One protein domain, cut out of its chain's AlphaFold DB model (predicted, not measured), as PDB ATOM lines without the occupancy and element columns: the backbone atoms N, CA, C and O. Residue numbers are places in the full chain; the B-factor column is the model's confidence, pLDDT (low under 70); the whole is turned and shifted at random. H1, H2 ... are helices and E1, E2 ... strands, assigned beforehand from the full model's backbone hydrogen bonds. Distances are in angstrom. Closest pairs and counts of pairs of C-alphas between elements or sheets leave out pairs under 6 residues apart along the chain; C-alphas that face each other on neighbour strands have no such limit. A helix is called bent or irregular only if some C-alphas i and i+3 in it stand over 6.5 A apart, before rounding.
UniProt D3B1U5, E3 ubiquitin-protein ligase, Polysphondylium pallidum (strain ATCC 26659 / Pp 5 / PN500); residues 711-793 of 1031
ATOM      1  N   PHE A 711      15.962  28.882 -86.657       86.62
ATOM      2  CA  PHE A 711      16.635  30.091 -87.138       86.62
ATOM      3  C   PHE A 711      17.359  30.843 -86.006       86.62
ATOM      4  O   PHE A 711      18.537  31.184 -86.125       86.62
ATOM      5  N   ALA A 712      16.688  31.064 -84.876       89.25
ATOM      6  CA  ALA A 712      17.237  31.800 -83.746       89.25
ATOM      7  C   ALA A 712      18.410  31.060 -83.078       89.25
ATOM      8  O   ALA A 712      19.431  31.682 -82.789       89.25
ATOM      9  N   ILE A 713      18.312  29.735 -82.896       90.56
ATOM     10  CA  ILE A 713      19.404  28.897 -82.366       90.56
ATOM     11  C   ILE A 713      20.658  29.030 -83.236       90.56
ATOM     12  O   ILE A 713      21.750  29.272 -82.724       90.56
ATOM     13  N   GLN A 714      20.492  28.913 -84.555       88.88
ATOM     14  CA  GLN A 714      21.585  28.986 -85.522       88.88
ATOM     15  C   GLN A 714      22.287  30.355 -85.481       88.88
ATOM     16  O   GLN A 714      23.517  30.412 -85.422       88.88
ATOM     17  N   ASN A 715      21.528  31.458 -85.428       87.50
ATOM     18  CA  ASN A 715      22.096  32.813 -85.370       87.50
ATOM     19  C   ASN A 715      22.735  33.148 -84.016       87.50
ATOM     20  O   ASN A 715      23.778  33.792 -84.002       87.50
ATOM     21  N   LEU A 716      22.185  32.672 -82.894       89.81
ATOM     22  CA  LEU A 716      22.798  32.840 -81.565       89.81
ATOM     23  C   LEU A 716      24.143  32.114 -81.436       89.81
ATOM     24  O   LEU A 716      25.008  32.525 -80.665       89.81
ATOM     25  N   ILE A 717      24.325  31.016 -82.171       89.56
ATOM     26  CA  ILE A 717      25.607  30.307 -82.238       89.56
ATOM     27  C   ILE A 717      26.567  31.031 -83.189       89.56
ATOM     28  O   ILE A 717      27.747  31.200 -82.875       89.56
ATOM     29  N   ALA A 718      26.072  31.484 -84.341       86.88
ATOM     30  CA  ALA A 718      26.888  32.153 -85.347       86.88
ATOM     31  C   ALA A 718      27.372  33.549 -84.917       86.88
ATOM     32  O   ALA A 718      28.526  33.887 -85.174       86.88
ATOM     33  N   ASN A 719      26.537  34.334 -84.229       85.56
ATOM     34  CA  ASN A 719      26.847  35.686 -83.769       85.56
ATOM     35  C   ASN A 719      26.821  35.776 -82.236       85.56
ATOM     36  O   ASN A 719      25.774  35.690 -81.600       85.56
ATOM     37  N   ARG A 720      27.995  36.011 -81.639       79.38
ATOM     38  CA  ARG A 720      28.181  36.091 -80.179       79.38
ATOM     39  C   ARG A 720      27.713  37.392 -79.545       79.38
ATOM     40  O   ARG A 720      27.554  37.438 -78.329       79.38
ATOM     41  N   ASN A 721      27.537  38.430 -80.354       85.69
ATOM     42  CA  ASN A 721      27.265  39.783 -79.886       85.69
ATOM     43  C   ASN A 721      25.862  40.241 -80.294       85.69
ATOM     44  O   ASN A 721      25.613  41.442 -80.367       85.69
ATOM     45  N   ILE A 722      24.955  39.301 -80.570       87.38
ATOM     46  CA  ILE A 722      23.595  39.629 -80.984       87.38
ATOM     47  C   ILE A 722      22.796  40.198 -79.804       87.38
ATOM     48  O   ILE A 722      22.746  39.624 -78.707       87.38
ATOM     49  N   LEU A 723      22.188  41.360 -80.026       90.25
ATOM     50  CA  LEU A 723      21.338  42.030 -79.042       90.25
ATOM     51  C   LEU A 723      19.897  41.512 -79.119       90.25
ATOM     52  O   LEU A 723      19.468  40.969 -80.138       90.25
ATOM     53  N   LEU A 724      19.127  41.713 -78.043       87.94
ATOM     54  CA  LEU A 724      17.706  41.347 -78.009       87.94
ATOM     55  C   LEU A 724      16.927  41.986 -79.159       87.94
ATOM     56  O   LEU A 724      16.212  41.287 -79.873       87.94
ATOM     57  N   ASP A 725      17.088  43.295 -79.345       85.62
ATOM     58  CA  ASP A 725      16.374  44.025 -80.389       85.62
ATOM     59  C   ASP A 725      16.825  43.610 -81.791       85.62
ATOM     60  O   ASP A 725      15.991  43.539 -82.684       85.62
ATOM     61  N   GLU A 726      18.097  43.241 -81.972       87.38
ATOM     62  CA  GLU A 726      18.619  42.741 -83.248       87.38
ATOM     63  C   GLU A 726      18.006  41.380 -83.607       87.38
ATOM     64  O   GLU A 726      17.441  41.227 -84.685       87.38
ATOM     65  N   LEU A 727      18.040  40.396 -82.699       86.81
ATOM     66  CA  LEU A 727      17.446  39.081 -82.971       86.81
ATOM     67  C   LEU A 727      15.925  39.169 -83.136       86.81
ATOM     68  O   LEU A 727      15.358  38.493 -83.992       86.81
ATOM     69  N   LYS A 728      15.261  40.010 -82.338       87.06
ATOM     70  CA  LYS A 728      13.824  40.265 -82.460       87.06
ATOM     71  C   LYS A 728      13.494  40.873 -83.821       87.06
ATOM     72  O   LYS A 728      12.591  40.374 -84.482       87.06
ATOM     73  N   LEU A 729      14.242  41.891 -84.250       84.19
ATOM     74  CA  LEU A 729      14.077  42.519 -85.559       84.19
ATOM     75  C   LEU A 729      14.244  41.486 -86.674       84.19
ATOM     76  O   LEU A 729      13.371  41.376 -87.523       84.19
ATOM     77  N   ILE A 730      15.281  40.650 -86.607       79.88
ATOM     78  CA  ILE A 730      15.511  39.588 -87.593       79.88
ATOM     79  C   ILE A 730      14.328  38.604 -87.671       79.88
ATOM     80  O   ILE A 730      13.938  38.196 -88.761       79.88
ATOM     81  N   LEU A 731      13.741  38.217 -86.533       80.75
ATOM     82  CA  LEU A 731      12.595  37.299 -86.503       80.75
ATOM     83  C   LEU A 731      11.281  37.945 -86.987       80.75
ATOM     84  O   LEU A 731      10.384  37.225 -87.431       80.75
ATOM     85  N   VAL A 732      11.165  39.275 -86.897       76.50
ATOM     86  CA  VAL A 732       9.963  40.050 -87.259       76.50
ATOM     87  C   VAL A 732      10.014  40.566 -88.707       76.50
ATOM     88  O   VAL A 732       9.003  40.482 -89.402       76.50
ATOM     89  N   GLU A 733      11.164  41.052 -89.191       65.19
ATOM     90  CA  GLU A 733      11.343  41.618 -90.545       65.19
ATOM     91  C   GLU A 733      11.076  40.600 -91.661       65.19
ATOM     92  O   GLU A 733      10.542  40.961 -92.707       65.19
ATOM     93  N   ASP A 734      11.343  39.314 -91.413       53.66
ATOM     94  CA  ASP A 734      11.074  38.231 -92.367       53.66
ATOM     95  C   ASP A 734       9.609  37.708 -92.291       53.66
ATOM     96  O   ASP A 734       9.300  36.631 -92.803       53.66
ATOM     97  N   GLN A 735       8.694  38.447 -91.636       51.28
ATOM     98  CA  GLN A 735       7.270  38.111 -91.410       51.28
ATOM     99  C   GLN A 735       7.014  36.734 -90.764       51.28
ATOM    100  O   GLN A 735       5.937  36.151 -90.906       51.28
ATOM    101  N   ILE A 736       7.992  36.175 -90.050       58.69
ATOM    102  CA  ILE A 736       7.903  34.783 -89.589       58.69
ATOM    103  C   ILE A 736       7.039  34.659 -88.322       58.69
ATOM    104  O   ILE A 736       6.464  33.599 -88.060       58.69
ATOM    105  N   MET A 737       6.940  35.726 -87.522       71.50
ATOM    106  CA  MET A 737       6.357  35.671 -86.181       71.50
ATOM    107  C   MET A 737       5.961  37.060 -85.655       71.50
ATOM    108  O   MET A 737       6.601  38.058 -85.980       71.50
ATOM    109  N   ARG A 738       4.923  37.134 -84.806       76.06
ATOM    110  CA  ARG A 738       4.532  38.387 -84.128       76.06
ATOM    111  C   ARG A 738       5.581  38.791 -83.091       76.06
ATOM    112  O   ARG A 738       6.189  37.930 -82.464       76.06
ATOM    113  N   GLU A 739       5.735  40.087 -82.821       78.94
ATOM    114  CA  GLU A 739       6.767  40.582 -81.889       78.94
ATOM    115  C   GLU A 739       6.695  39.925 -80.494       78.94
ATOM    116  O   GLU A 739       7.716  39.511 -79.942       78.94
ATOM    117  N   ALA A 740       5.487  39.754 -79.946       81.56
ATOM    118  CA  ALA A 740       5.283  39.099 -78.652       81.56
ATOM    119  C   ALA A 740       5.716  37.619 -78.654       81.56
ATOM    120  O   ALA A 740       6.313  37.135 -77.690       81.56
ATOM    121  N   GLU A 741       5.447  36.903 -79.745       84.56
ATOM    122  CA  GLU A 741       5.856  35.507 -79.923       84.56
ATOM    123  C   GLU A 741       7.376  35.403 -80.089       84.56
ATOM    124  O   GLU A 741       7.990  34.518 -79.494       84.56
ATOM    125  N   ALA A 742       7.989  36.342 -80.819       87.12
ATOM    126  CA  ALA A 742       9.436  36.411 -80.995       87.12
ATOM    127  C   ALA A 742      10.137  36.630 -79.651       87.12
ATOM    128  O   ALA A 742      11.083  35.917 -79.320       87.12
ATOM    129  N   LEU A 743       9.630  37.548 -78.822       88.25
ATOM    130  CA  LEU A 743      10.155  37.768 -77.475       88.25
ATOM    131  C   LEU A 743       9.989  36.527 -76.584       88.25
ATOM    132  O   LEU A 743      10.922  36.153 -75.872       88.25
ATOM    133  N   SER A 744       8.829  35.864 -76.641       90.12
ATOM    134  CA  SER A 744       8.594  34.613 -75.913       90.12
ATOM    135  C   SER A 744       9.586  33.526 -76.322       90.12
ATOM    136  O   SER A 744      10.146  32.859 -75.456       90.12
ATOM    137  N   LEU A 745       9.825  33.362 -77.625       91.88
ATOM    138  CA  LEU A 745      10.782  32.401 -78.166       91.88
ATOM    139  C   LEU A 745      12.217  32.724 -77.733       91.88
ATOM    140  O   LEU A 745      12.947  31.836 -77.303       91.88
ATOM    141  N   ILE A 746      12.632  33.991 -77.808       92.44
ATOM    142  CA  ILE A 746      13.980  34.400 -77.389       92.44
ATOM    143  C   ILE A 746      14.185  34.108 -75.897       92.44
ATOM    144  O   ILE A 746      15.205  33.532 -75.522       92.44
ATOM    145  N   ASN A 747      13.201  34.425 -75.052       92.38
ATOM    146  CA  ASN A 747      13.253  34.122 -73.618       92.38
ATOM    147  C   ASN A 747      13.230  32.610 -73.328       92.38
ATOM    148  O   ASN A 747      13.784  32.155 -72.319       92.38
ATOM    149  N   GLU A 748      12.609  31.813 -74.203       94.56
ATOM    150  CA  GLU A 748      12.627  30.352 -74.133       94.56
ATOM    151  C   GLU A 748      14.048  29.806 -74.333       94.56
ATOM    152  O   GLU A 748      14.495  28.978 -73.535       94.56
ATOM    153  N   ILE A 749      14.777  30.296 -75.339       94.38
ATOM    154  CA  ILE A 749      16.034  29.677 -75.795       94.38
ATOM    155  C   ILE A 749      17.309  30.383 -75.321       94.38
ATOM    156  O   ILE A 749      18.381  29.779 -75.348       94.38
ATOM    157  N   ALA A 750      17.229  31.641 -74.892       94.75
ATOM    158  CA  ALA A 750      18.387  32.471 -74.567       94.75
ATOM    159  C   ALA A 750      18.246  33.190 -73.218       94.75
ATOM    160  O   ALA A 750      17.173  33.258 -72.620       94.75
ATOM    161  N   PHE A 751      19.363  33.718 -72.721       92.56
ATOM    162  CA  PHE A 751      19.428  34.614 -71.568       92.56
ATOM    163  C   PHE A 751      20.362  35.792 -71.866       92.56
ATOM    164  O   PHE A 751      21.307  35.664 -72.643       92.56
ATOM    165  N   THR A 752      20.110  36.948 -71.253       89.31
ATOM    166  CA  THR A 752      20.956  38.140 -71.409       89.31
ATOM    167  C   THR A 752      22.186  38.073 -70.508       89.31
ATOM    168  O   THR A 752      22.087  37.681 -69.344       89.31
ATOM    169  N   THR A 753      23.336  38.517 -71.010       81.50
ATOM    170  CA  THR A 753      24.614  38.536 -70.288       81.50
ATOM    171  C   THR A 753      25.307  39.896 -70.383       81.50
ATOM    172  O   THR A 753      25.198  40.598 -71.386       81.50
ATOM    173  N   GLY A 754      26.046  40.260 -69.329       74.50
ATOM    174  CA  GLY A 754      26.846  41.488 -69.286       74.50
ATOM    175  C   GLY A 754      26.038  42.779 -69.102       74.50
ATOM    176  O   GLY A 754      24.815  42.761 -68.968       74.50
ATOM    177  N   LYS A 755      26.746  43.917 -69.073       68.62
ATOM    178  CA  LYS A 755      26.130  45.257 -68.999       68.62
ATOM    179  C   LYS A 755      25.433  45.644 -70.308       68.62
ATOM    180  O   LYS A 755      24.423  46.338 -70.264       68.62
ATOM    181  N   ASP A 756      25.927  45.121 -71.428       72.69
ATOM    182  CA  ASP A 756      25.448  45.423 -72.782       72.69
ATOM    183  C   ASP A 756      24.260  44.543 -73.225       72.69
ATOM    184  O   ASP A 756      23.773  44.677 -74.340       72.69
ATOM    185  N   LYS A 757      23.762  43.656 -72.344       82.12
ATOM    186  CA  LYS A 757      22.587  42.786 -72.566       82.12
ATOM    187  C   LYS A 757      22.674  41.870 -73.804       82.12
ATOM    188  O   LYS A 757      21.646  41.556 -74.404       82.12
ATOM    189  N   PHE A 758      23.864  41.378 -74.152       89.25
ATOM    190  CA  PHE A 758      24.034  40.390 -75.227       89.25
ATOM    191  C   PHE A 758      23.291  39.089 -74.923       89.25
ATOM    192  O   PHE A 758      23.302  38.615 -73.781       89.25
ATOM    193  N   LEU A 759      22.682  38.484 -75.940       92.06
ATOM    194  CA  LEU A 759      22.011  37.197 -75.800       92.06
ATOM    195  C   LEU A 759      23.008  36.040 -75.857       92.06
ATOM    196  O   LEU A 759      23.896  35.995 -76.705       92.06
ATOM    197  N   LYS A 760      22.812  35.055 -74.979       90.88
ATOM    198  CA  LYS A 760      23.528  33.781 -75.003       90.88
ATOM    199  C   LYS A 760      22.542  32.621 -75.030       90.88
ATOM    200  O   LYS A 760      21.585  32.602 -74.257       90.88
ATOM    201  N   LEU A 761      22.792  31.651 -75.908       93.94
ATOM    202  CA  LEU A 761      21.977  30.443 -76.012       93.94
ATOM    203  C   LEU A 761      22.067  29.619 -74.718       93.94
ATOM    204  O   LEU A 761      23.154  29.440 -74.156       93.94
ATOM    205  N   LYS A 762      20.930  29.103 -74.245       94.25
ATOM    206  CA  LYS A 762      20.897  28.195 -73.097       94.25
ATOM    207  C   LYS A 762      21.511  26.832 -73.473       94.25
ATOM    208  O   LYS A 762      21.271  26.352 -74.586       94.25
ATOM    209  N   PRO A 763      22.301  26.192 -72.588       92.75
ATOM    210  CA  PRO A 763      23.064  24.993 -72.938       92.75
ATOM    211  C   PRO A 763      22.247  23.812 -73.476       92.75
ATOM    212  O   PRO A 763      22.725  23.075 -74.336       92.75
ATOM    213  N   GLU A 764      21.009  23.648 -73.017       93.62
ATOM    214  CA  GLU A 764      20.083  22.599 -73.454       93.62
ATOM    215  C   GLU A 764      19.692  22.693 -74.940       93.62
ATOM    216  O   GLU A 764      19.227  21.706 -75.510       93.62
ATOM    217  N   TYR A 765      19.931  23.838 -75.594       93.19
ATOM    218  CA  TYR A 765      19.681  24.029 -77.025       93.19
ATOM    219  C   TYR A 765      20.921  23.822 -77.904       93.19
ATOM    220  O   TYR A 765      20.768  23.740 -79.121       93.19
ATOM    221  N   TYR A 766      22.134  23.662 -77.352       92.31
ATOM    222  CA  TYR A 766      23.319  23.347 -78.172       92.31
ATOM    223  C   TYR A 766      23.165  22.071 -79.018       92.31
ATOM    224  O   TYR A 766      23.541  22.111 -80.191       92.31
ATOM    225  N   PRO A 767      22.557  20.969 -78.524       92.00
ATOM    226  CA  PRO A 767      22.331  19.769 -79.337       92.00
ATOM    227  C   PRO A 767      21.389  19.976 -80.533       92.00
ATOM    228  O   PRO A 767      21.256  19.083 -81.368       92.00
ATOM    229  N   ARG A 768      20.695  21.118 -80.615       91.44
ATOM    230  CA  ARG A 768      19.821  21.486 -81.738       91.44
ATOM    231  C   ARG A 768      20.548  22.277 -82.833       91.44
ATOM    232  O   ARG A 768      19.908  22.617 -83.825       91.44
ATOM    233  N   PHE A 769      21.848  22.553 -82.687       91.00
ATOM    234  CA  PHE A 769      22.660  23.132 -83.761       91.00
ATOM    235  C   PHE A 769      22.657  22.222 -84.989       91.00
ATOM    236  O   PHE A 769      22.926  21.024 -84.887       91.00
ATOM    237  N   ASP A 770      22.381  22.799 -86.153       89.19
ATOM    238  CA  ASP A 770      22.260  22.064 -87.404       89.19
ATOM    239  C   ASP A 770      23.302  22.530 -88.423       89.19
ATOM    240  O   ASP A 770      23.116  23.513 -89.135       89.19
ATOM    241  N   TYR A 771      24.413  21.803 -88.506       88.69
ATOM    242  CA  TYR A 771      25.532  22.165 -89.374       88.69
ATOM    243  C   TYR A 771      25.170  22.235 -90.869       88.69
ATOM    244  O   TYR A 771      25.710  23.071 -91.586       88.69
ATOM    245  N   TYR A 772      24.258  21.381 -91.346       86.81
ATOM    246  CA  TYR A 772      23.941  21.266 -92.778       86.81
ATOM    247  C   TYR A 772      22.858  22.236 -93.242       86.81
ATOM    248  O   TYR A 772      22.600  22.339 -94.438       86.81
ATOM    249  N   PHE A 773      22.230  22.953 -92.316       78.38
ATOM    250  CA  PHE A 773      21.233  23.976 -92.602       78.38
ATOM    251  C   PHE A 773      21.815  25.368 -92.337       78.38
ATOM    252  O   PHE A 773      21.317  26.132 -91.502       78.38
ATOM    253  N   ASP A 774      22.882  25.689 -93.070       66.62
ATOM    254  CA  ASP A 774      23.575  26.979 -93.031       66.62
ATOM    255  C   ASP A 774      22.737  28.127 -93.613       66.62
ATOM    256  O   ASP A 774      23.031  29.292 -93.373       66.62
ATOM    257  N   ASP A 775      21.666  27.827 -94.349       65.25
ATOM    258  CA  ASP A 775      20.730  28.839 -94.849       65.25
ATOM    259  C   ASP A 775      19.935  29.533 -93.740       65.25
ATOM    260  O   ASP A 775      19.409  30.622 -93.940       65.25
ATOM    261  N   TYR A 776      19.915  28.955 -92.537       61.31
ATOM    262  CA  TYR A 776      19.399  29.614 -91.337       61.31
ATOM    263  C   TYR A 776      20.454  30.470 -90.622       61.31
ATOM    264  O   TYR A 776      20.136  31.091 -89.613       61.31
ATOM    265  N   ILE A 777      21.701  30.504 -91.103       64.12
ATOM    266  CA  ILE A 777      22.802  31.270 -90.518       64.12
ATOM    267  C   ILE A 777      23.047  32.510 -91.387       64.12
ATOM    268  O   ILE A 777      23.461  32.394 -92.541       64.12
ATOM    269  N   ARG A 778      22.863  33.718 -90.834       62.06
ATOM    270  CA  ARG A 778      23.349  34.965 -91.458       62.06
ATOM    271  C   ARG A 778      24.881  35.058 -91.282       62.06
ATOM    272  O   ARG A 778      25.375  35.890 -90.530       62.06
ATOM    273  N   GLY A 779      25.642  34.141 -91.896       61.91
ATOM    274  CA  GLY A 779      27.096  34.007 -91.709       61.91
ATOM    275  C   GLY A 779      27.697  32.687 -92.220       61.91
ATOM    276  O   GLY A 779      27.058  31.935 -92.951       61.91
ATOM    277  N   ASP A 780      28.946  32.409 -91.836       73.25
ATOM    278  CA  ASP A 780      29.695  31.211 -92.242       73.25
ATOM    279  C   ASP A 780      29.470  30.042 -91.259       73.25
ATOM    280  O   ASP A 780      29.710  30.164 -90.053       73.25
ATOM    281  N   SER A 781      29.048  28.886 -91.779       76.69
ATOM    282  CA  SER A 781      28.871  27.638 -91.017       76.69
ATOM    283  C   SER A 781      30.122  27.202 -90.239       76.69
ATOM    284  O   SER A 781      30.005  26.648 -89.146       76.69
ATOM    285  N   GLN A 782      31.325  27.493 -90.745       83.38
ATOM    286  CA  GLN A 782      32.590  27.196 -90.067       83.38
ATOM    287  C   GLN A 782      32.813  28.112 -88.863       83.38
ATOM    288  O   GLN A 782      33.298  27.669 -87.822       83.38
ATOM    289  N   VAL A 783      32.410  29.381 -88.975       86.12
ATOM    290  CA  VAL A 783      32.438  30.330 -87.853       86.12
ATOM    291  C   VAL A 783      31.442  29.896 -86.783       86.12
ATOM    292  O   VAL A 783      31.795  29.855 -85.605       86.12
ATOM    293  N   ALA A 784      30.231  29.498 -87.179       87.69
ATOM    294  CA  ALA A 784      29.236  28.966 -86.253       87.69
ATOM    295  C   ALA A 784      29.731  27.694 -85.544       87.69
ATOM    296  O   ALA A 784      29.597  27.579 -84.325       87.69
ATOM    297  N   LEU A 785      30.379  26.777 -86.271       89.06
ATOM    298  CA  LEU A 785      30.957  25.566 -85.693       89.06
ATOM    299  C   LEU A 785      32.064  25.880 -84.679       89.06
ATOM    300  O   LEU A 785      32.047  25.370 -83.559       89.06
ATOM    301  N   LYS A 786      32.994  26.770 -85.040       88.94
ATOM    302  CA  LYS A 786      34.037  27.246 -84.124       88.94
ATOM    303  C   LYS A 786      33.424  27.853 -82.864       88.94
ATOM    304  O   LYS A 786      33.844  27.542 -81.748       88.94
ATOM    305  N   ASN A 787      32.393  28.678 -83.035       89.75
ATOM    306  CA  ASN A 787      31.718  29.326 -81.922       89.75
ATOM    307  C   ASN A 787      31.026  28.327 -80.993       89.75
ATOM    308  O   ASN A 787      31.127  28.486 -79.774       89.75
ATOM    309  N   LEU A 788      30.360  27.310 -81.551       90.00
ATOM    310  CA  LEU A 788      29.769  26.206 -80.800       90.00
ATOM    311  C   LEU A 788      30.832  25.474 -79.981       90.00
ATOM    312  O   LEU A 788      30.659  25.323 -78.774       90.00
ATOM    313  N   ASN A 789      31.933  25.068 -80.618       89.56
ATOM    314  CA  ASN A 789      33.004  24.305 -79.979       89.56
ATOM    315  C   ASN A 789      33.625  25.060 -78.802       89.56
ATOM    316  O   ASN A 789      33.827  24.492 -77.732       89.56
ATOM    317  N   GLU A 790      33.846  26.360 -78.946       87.31
ATOM    318  CA  GLU A 790      34.304  27.206 -77.843       87.31
ATOM    319  C   GLU A 790      33.250  27.335 -76.721       87.31
ATOM    320  O   GLU A 790      33.599  27.295 -75.541       87.31
ATOM    321  N   ASN A 791      31.956  27.427 -77.057       86.12
ATOM    322  CA  ASN A 791      30.870  27.507 -76.070       86.12
ATOM    323  C   ASN A 791      30.725  26.223 -75.240       86.12
ATOM    324  O   ASN A 791      30.490  26.302 -74.031       86.12
ATOM    325  N   ILE A 792      30.897  25.056 -75.866       86.81
ATOM    326  CA  ILE A 792      30.885  23.748 -75.190       86.81
ATOM    327  C   ILE A 792      32.255  23.369 -74.607       86.81
ATOM    328  O   ILE A 792      32.395  22.289 -74.039       86.81
ATOM    329  N   LYS A 793      33.253  24.260 -74.711       85.31
ATOM    330  CA  LYS A 793      34.637  24.052 -74.253       85.31
ATOM    331  C   LYS A 793      35.287  22.796 -74.846       85.31
ATOM    332  O   LYS A 793      36.003  22.077 -74.151       85.31
TER     333      LYS A 793
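AT A GLANCE: This is residues 711 to 793 of the 1031 residues of the protein "E3 ubiquitin-protein ligase" of Polysphondylium pallidum (strain ATCC 26659 / Pp 5 / PN500) (UniProt D3B1U5). A short helix, H1, sits near the middle, with the crossed helix pair H2 and H3 towards one side and H5 crossing its end at Ala 718 on the other. The small hairpin E1 and E2 lies over H1, with E2 the nearer strand, and H4 follows the hairpin and packs only just on H1. The printed part has 83 residues with five named helices and two named strands, in the order H1 H2 H3 E1 E2 H4 H5, and the two-strand sheet E1 - E2 is antiparallel. The class is mostly helix; the whole is compact, with a radius of gyration of the C-alphas of 12.1 A and spans of 32 by 30 by 20 A.

HOW THE PARTS SIT: H1, residues 711 to 718, touches H5, residues 781 to 791, about perpendicular at 73 degrees; their closest C-alphas, those of Ala 718 and Ala 784, are 4.1 A apart. H1 is close to but not clearly touching H2, residues 724 to 733, with the closest C-alphas, Ala 712 and Leu 727, 7.3 A apart. H2 touches H3, residues 739 to 749, at a steep tilt of 53 degrees, opposite ways; the closest C-alphas are Lys 728 and Ala 742, 6.0 A apart. E1, residues 750 to 753, and E2, residues 758 to 761, form a hairpin, antiparallel at 141 degrees, with N 751 and O 760 at 2.9 A and N 760 and O 751 at 2.8 A, within hydrogen-bond range. The closest C-alphas of H1 and E2 are those of Leu 716 and Leu 761, 6.1 A apart. H4, residues 763 to 768, only just touches H1, with 3 pairs of C-alphas within 8 A, the closest being Ile 713 and Tyr 765 at 7.2 A. H2 and H5 are apart, as are H3 and H5. Every O i to N i+4 pair is within hydrogen-bond range in H1, H2, H3 and H5; in H4 0 of 2 are, and 2 of 3 O i to N i+3 pairs.

IN THESE COORDINATES: H1 begins at C-alpha 711, (16.635, 30.091, -87.138), and is 10.6 A long. H2 measures 14.1 A and H3 15.6 A. E1 is 9.7 A long and E2 10.2 A. H4 spans 10.0 A and is irregular, but only just: C-alphas 764 and 767 are 6.9 A apart. H5 is 15.1 A long and ends at C-alpha 791, (30.870, 27.507, -76.070).

THE WHOLE: The two C-alphas farthest apart, those of Gln 735 and Lys 793, are 35.2 A apart. The printed part has no cut. The link from H4 to H5, residues 769 to 780, is long; the other links are tight. The mean pLDDT of the printed part is 83.5, and residues 733 to 736, 755 and 774 to 779 are under 70.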